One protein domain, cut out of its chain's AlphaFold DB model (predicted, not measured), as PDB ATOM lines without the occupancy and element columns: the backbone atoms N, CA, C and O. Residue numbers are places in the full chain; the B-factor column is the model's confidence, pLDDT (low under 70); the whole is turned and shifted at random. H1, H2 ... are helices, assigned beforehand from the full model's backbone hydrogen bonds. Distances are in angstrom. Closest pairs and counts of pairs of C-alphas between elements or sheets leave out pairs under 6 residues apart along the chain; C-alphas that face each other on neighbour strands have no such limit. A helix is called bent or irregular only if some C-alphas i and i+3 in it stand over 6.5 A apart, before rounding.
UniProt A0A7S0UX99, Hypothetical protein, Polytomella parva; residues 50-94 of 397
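Overview. This is residues 50 to 94 of the 397 residues of the protein "Hypothetical protein" of Polytomella parva (UniProt A0A7S0UX99). Two helices make a loose L: H1 and the longer H2 come close near their first residues and run away from that corner at nearly a right angle. A long link, residues 60 to 77, starts at the far end of H1 and folds back to the corner, where H2 begins; the last part of H2, residues 87 to 94, sticks out. The printed part has 45 residues with two named helices, H1 then H2 along the chain, no named strand, and the class all helix. It is only just compact, close to loose, with a radius of gyration of the C-alphas of 11.0 A and spans of 30 by 25 by 18 A.

Arrangement. H1, residues 50 to 59, and H2, residues 78 to 94, are close but not clearly touching, with 2 pairs of C-alphas within 8 A. Their closest C-alphas, those of Glu 51 and Val 79, are 6.1 A apart. Their lines are about perpendicular, at 84 degrees, and their centres are 16.5 A apart. In H1 and H2 every O i to N i+4 pair is within hydrogen-bond range.

Along the chain. H1 begins at C-alpha 50, at (248.703, 149.233, 151.902), and ends at C-alpha 59, at (236.113, 145.477, 145.539), 14.6 A from first to last C-alpha. H2 measures 24.1 A from C-alpha 78, at (248.609, 137.490, 153.649), to C-alpha 94, at (260.503, 137.957, 132.704). Neither helix is bent or irregular.

Size, cuts and confidence. The two C-alphas farthest apart are those of Val 61 and Asp 92, at 30.5 A. The link from H1 to H2 is long, with 18 residues. Residues 87 to 94, which belong to H2, stand free; the body without them spans 24 by 17 by 16 A. The printed part has no cut. Its mean pLDDT is 91.0, and no printed residue is under 70.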
ATOM      1  N   SER A  50     248.643 149.636 153.314       87.00
ATOM      2  CA  SER A  50     248.703 149.233 151.902       87.00
ATOM      3  C   SER A  50     247.896 147.965 151.591       87.00
ATOM      4  O   SER A  50     247.412 147.816 150.469       87.00
ATOM      5  N   GLU A  51     247.713 147.072 152.574       90.38
ATOM      6  CA  GLU A  51     246.842 145.897 152.438       90.38
ATOM      7  C   GLU A  51     245.370 146.285 152.373       90.38
ATOM      8  O   GLU A  51     244.652 145.826 151.488       90.38
ATOM      9  N   GLN A  52     244.931 147.168 153.273       92.62
ATOM     10  CA  GLN A  52     243.546 147.632 153.326       92.62
ATOM     11  C   GLN A  52     243.174 148.380 152.044       92.62
ATOM     12  O   GLN A  52     242.128 148.117 151.452       92.62
ATOM     13  N   ASP A  53     244.073 149.237 151.555       93.00
ATOM     14  CA  ASP A  53     243.872 149.970 150.307       93.00
ATOM     15  C   ASP A  53     243.801 149.040 149.094       93.00
ATOM     16  O   ASP A  53     243.077 149.333 148.147       93.00
ATOM     17  N   PHE A  54     244.546 147.928 149.091       93.06
ATOM     18  CA  PHE A  54     244.481 146.927 148.023       93.06
ATOM     19  C   PHE A  54     243.169 146.137 148.063       93.06
ATOM     20  O   PHE A  54     242.549 145.935 147.022       93.06
ATOM     21  N   ILE A  55     242.711 145.747 149.257       94.06
ATOM     22  CA  ILE A  55     241.422 145.072 149.439       94.06
ATOM     23  C   ILE A  55     240.290 145.979 148.947       94.06
ATOM     24  O   ILE A  55     239.511 145.574 148.089       94.06
ATOM     25  N   ASN A  56     240.235 147.229 149.415       95.12
ATOM     26  CA  ASN A  56     239.197 148.184 149.013       95.12
ATOM     27  C   ASN A  56     239.179 148.394 147.494       95.12
ATOM     28  O   ASN A  56     238.121 148.412 146.863       95.12
ATOM     29  N   ARG A  57     240.367 148.491 146.895       94.56
ATOM     30  CA  ARG A  57     240.557 148.617 145.452       94.56
ATOM     31  C   ARG A  57     240.066 147.414 144.661       94.56
ATOM     32  O   ARG A  57     239.496 147.630 143.596       94.56
ATOM     33  N   ALA A  58     240.258 146.198 145.162       94.69
ATOM     34  CA  ALA A  58     239.793 144.985 144.496       94.69
ATOM     35  C   ALA A  58     238.258 144.873 144.475       94.69
ATOM     36  O   ALA A  58     237.686 144.317 143.544       94.69
ATOM     37  N   PHE A  59     237.579 145.441 145.476       95.56
ATOM     38  CA  PHE A  59     236.113 145.477 145.539       95.56
ATOM     39  C   PHE A  59     235.486 146.707 144.858       95.56
ATOM     40  O   PHE A  59     234.263 146.786 144.749       95.56
ATOM     41  N   THR A  60     236.289 147.666 144.385       95.88
ATOM     42  CA  THR A  60     235.783 148.879 143.727       95.88
ATOM     43  C   THR A  60     235.594 148.647 142.226       95.88
ATOM     44  O   THR A  60     236.510 148.222 141.524       95.88
ATOM     45  N   VAL A  61     234.406 148.970 141.708       91.94
ATOM     46  CA  VAL A  61     234.097 148.863 140.273       91.94
ATOM     47  C   VAL A  61     234.957 149.845 139.471       91.94
ATOM     48  O   VAL A  61     235.070 151.014 139.830       91.94
ATOM     49  N   GLY A  62     235.543 149.377 138.366       88.44
ATOM     50  CA  GLY A  62     236.374 150.202 137.479       88.44
ATOM     51  C   GLY A  62     237.866 150.205 137.817       88.44
ATOM     52  O   GLY A  62     238.623 150.932 137.178       88.44
ATOM     53  N   ASN A  63     238.299 149.391 138.781       89.62
ATOM     54  CA  ASN A  63     239.713 149.154 139.041       89.62
ATOM     55  C   ASN A  63     240.203 147.839 138.398       89.62
ATOM     56  O   ASN A  63     239.419 146.932 138.127       89.62
ATOM     57  N   TYR A  64     241.509 147.745 138.146       88.62
ATOM     58  CA  TYR A  64     242.160 146.605 137.484       88.62
ATOM     59  C   TYR A  64     242.647 145.518 138.458       88.62
ATOM     60  O   TYR A  64     243.135 144.468 138.030       88.62
ATOM     61  N   ASP A  65     242.542 145.766 139.764       91.19
ATOM     62  CA  ASP A  65     242.880 144.794 140.799       91.19
ATOM     63  C   ASP A  65     241.737 143.763 140.897       91.19
ATOM     64  O   ASP A  65     240.662 144.054 141.407       91.19
ATOM     65  N   ASP A  66     241.939 142.563 140.351       90.75
ATOM     66  CA  ASP A  66     240.912 141.511 140.323       90.75
ATOM     67  C   ASP A  66     240.769 140.834 141.702       90.75
ATOM     68  O   ASP A  66     241.762 140.463 142.331       90.75
ATOM     69  N   ILE A  67     239.528 140.612 142.153       93.75
ATOM     70  CA  ILE A  67     239.185 139.909 143.404       93.75
ATOM     71  C   ILE A  67     239.822 138.514 143.444       93.75
ATOM     72  O   ILE A  67     240.217 138.045 144.509       93.75
ATOM     73  N   ARG A  68     240.008 137.868 142.283       93.62
ATOM     74  CA  ARG A  68     240.686 136.562 142.173       93.62
ATOM     75  C   ARG A  68     242.135 136.578 142.662       93.62
ATOM     76  O   ARG A  68     242.717 135.521 142.881       93.62
ATOM     77  N   GLN A  69     242.736 137.758 142.781       92.06
ATOM     78  CA  GLN A  69     244.121 137.937 143.209       92.06
ATOM     79  C   GLN A  69     244.255 138.013 144.733       92.06
ATOM     80  O   GLN A  69     245.376 137.962 145.242       92.06
ATOM     81  N   LEU A  70     243.140 138.143 145.460       94.50
ATOM     82  CA  LEU A  70     243.133 138.093 146.915       94.50
ATOM     83  C   LEU A  70     243.258 136.638 147.400       94.50
ATOM     84  O   LEU A  70     242.698 135.726 146.787       94.50
ATOM     85  N   PRO A  71     243.977 136.392 148.508       95.38
ATOM     86  CA  PRO A  71     244.015 135.071 149.120       95.38
ATOM     87  C   PRO A  71     242.621 134.675 149.627       95.38
ATOM     88  O   PRO A  71     241.856 135.512 150.102       95.38
ATOM     89  N   ALA A  72     242.305 133.377 149.578       94.38
ATOM     90  CA  ALA A  72     241.006 132.851 150.017       94.38
ATOM     91  C   ALA A  72     240.706 133.126 151.506       94.38
ATOM     92  O   ALA A  72     239.547 133.193 151.907       94.38
ATOM     93  N   THR A  73     241.747 133.297 152.324       94.62
ATOM     94  CA  THR A  73     241.643 133.756 153.711       94.62
ATOM     95  C   THR A  73     242.311 135.120 153.837       94.62
ATOM     96  O   THR A  73     243.458 135.268 153.429       94.62
ATOM     97  N   LEU A  74     241.624 136.106 154.415       93.81
ATOM     98  CA  LEU A  74     242.187 137.430 154.697       93.81
ATOM     99  C   LEU A  74     242.727 137.451 156.133       93.81
ATOM    100  O   LEU A  74     241.985 137.720 157.076       93.81
ATOM    101  N   LYS A  75     244.009 137.113 156.309       93.69
ATOM    102  CA  LYS A  75     244.746 137.340 157.566       93.69
ATOM    103  C   LYS A  75     245.748 138.479 157.391       93.69
ATOM    104  O   LYS A  75     246.098 138.826 156.264       93.69
ATOM    105  N   GLU A  76     246.230 139.013 158.508       88.94
ATOM    106  CA  GLU A  76     247.311 140.003 158.540       88.94
ATOM    107  C   GLU A  76     248.489 139.543 157.662       88.94
ATOM    108  O   GLU A  76     248.901 138.381 157.740       88.94
ATOM    109  N   GLN A  77     248.997 140.434 156.803       88.88
ATOM    110  CA  GLN A  77     250.152 140.215 155.919       88.88
ATOM    111  C   GLN A  77     249.957 139.188 154.788       88.88
ATOM    112  O   GLN A  77     250.841 139.015 153.947       88.88
ATOM    113  N   GLN A  78     248.816 138.490 154.705       93.44
ATOM    114  CA  GLN A  78     248.609 137.490 153.649       93.44
ATOM    115  C   GLN A  78     248.428 138.118 152.267       93.44
ATOM    116  O   GLN A  78     248.827 137.519 151.265       93.44
ATOM    117  N   VAL A  79     247.850 139.317 152.199       93.44
ATOM    118  CA  VAL A  79     247.646 140.032 150.935       93.44
ATOM    119  C   VAL A  79     248.990 140.513 150.387       93.44
ATOM    120  O   VAL A  79     249.268 140.334 149.199       93.44
ATOM    121  N   GLN A  80     249.863 141.046 151.247       91.50
ATOM    122  CA  GLN A  80     251.241 141.395 150.900       91.50
ATOM    123  C   GLN A  80     252.027 140.175 150.432       91.50
ATOM    124  O   GLN A  80     252.599 140.224 149.345       91.50
ATOM    125  N   LEU A  81     251.993 139.061 151.171       92.25
ATOM    126  CA  LEU A  81     252.705 137.836 150.786       92.25
ATOM    127  C   LEU A  81     252.240 137.290 149.430       92.25
ATOM    128  O   LEU A  81     253.069 136.923 148.597       92.25
ATOM    129  N   ALA A  82     250.929 137.268 149.172       93.50
ATOM    130  CA  ALA A  82     250.384 136.837 147.884       93.50
ATOM    131  C   ALA A  82     250.838 137.762 146.740       93.50
ATOM    132  O   ALA A  82     251.241 137.300 145.666       93.50
ATOM    133  N   ARG A  83     250.837 139.076 146.982       92.31
ATOM    134  CA  ARG A  83     251.286 140.081 146.012       92.31
ATOM    135  C   ARG A  83     252.784 139.979 145.738       92.31
ATOM    136  O   ARG A  83     253.192 140.031 144.579       92.31
ATOM    137  N   GLU A  84     253.604 139.808 146.769       91.38
ATOM    138  CA  GLU A  84     255.047 139.598 146.644       91.38
ATOM    139  C   GLU A  84     255.371 138.307 145.901       91.38
ATOM    140  O   GLU A  84     256.191 138.330 144.983       91.38
ATOM    141  N   ALA A  85     254.684 137.207 146.221       92.56
ATOM    142  CA  ALA A  85     254.829 135.940 145.514       92.56
ATOM    143  C   ALA A  85     254.512 136.094 144.023       92.56
ATOM    144  O   ALA A  85     255.254 135.594 143.178       92.56
ATOM    145  N   ARG A  86     253.467 136.856 143.680       90.56
ATOM    146  CA  ARG A  86     253.120 137.138 142.286       90.56
ATOM    147  C   ARG A  86     254.131 138.047 141.594       90.56
ATOM    148  O   ARG A  86     254.520 137.762 140.466       90.56
ATOM    149  N   MET A  87     254.568 139.128 142.242       88.31
ATOM    150  CA  MET A  87     255.611 140.004 141.695       88.31
ATOM    151  C   MET A  87     256.910 139.232 141.471       88.31
ATOM    152  O   MET A  87     257.585 139.448 140.468       88.31
ATOM    153  N   LYS A  88     257.247 138.317 142.382       88.44
ATOM    154  CA  LYS A  88     258.390 137.422 142.246       88.44
ATOM    155  C   LYS A  88     258.201 136.460 141.074       88.44
ATOM    156  O   LYS A  88     259.067 136.430 140.217       88.44
ATOM    157  N   ALA A  89     257.055 135.789 140.960       87.06
ATOM    158  CA  ALA A  89     256.757 134.908 139.830       87.06
ATOM    159  C   ALA A  89     256.803 135.642 138.476       87.06
ATOM    160  O   ALA A  89     257.342 135.117 137.508       87.06
ATOM    161  N   ALA A  90     256.299 136.879 138.408       85.38
ATOM    162  CA  ALA A  90     256.379 137.708 137.207       85.38
ATOM    163  C   ALA A  90     257.823 138.125 136.888       85.38
ATOM    164  O   ALA A  90     258.233 138.087 135.730       85.38
ATOM    165  N   LYS A  91     258.615 138.488 137.906       83.31
ATOM    166  CA  LYS A  91     260.052 138.758 137.741       83.31
ATOM    167  C   LYS A  91     260.796 137.515 137.268       83.31
ATOM    168  O   LYS A  91     261.628 137.634 136.382       83.31
ATOM    169  N   ASP A  92     260.491 136.354 137.832       79.81
ATOM    170  CA  ASP A  92     261.113 135.083 137.467       79.81
ATOM    171  C   ASP A  92     260.731 134.675 136.035       79.81
ATOM    172  O   ASP A  92     261.585 134.199 135.298       79.81
ATOM    173  N   PHE A  93     259.495 134.947 135.602       80.00
ATOM    174  CA  PHE A  93     259.043 134.724 134.225       80.00
ATOM    175  C   PHE A  93     259.701 135.673 133.209       80.00
ATOM    176  O   PHE A  93     260.031 135.263 132.102       80.00
ATOM    177  N   LEU A  94     259.888 136.946 133.574       79.38
ATOM    178  CA  LEU A  94     260.503 137.957 132.704       79.38
ATOM    179  C   LEU A  94     262.032 137.906 132.700       79.38
ATOM    180  O   LEU A  94     262.657 138.568 131.867       79.38
TER     181      LEU A  94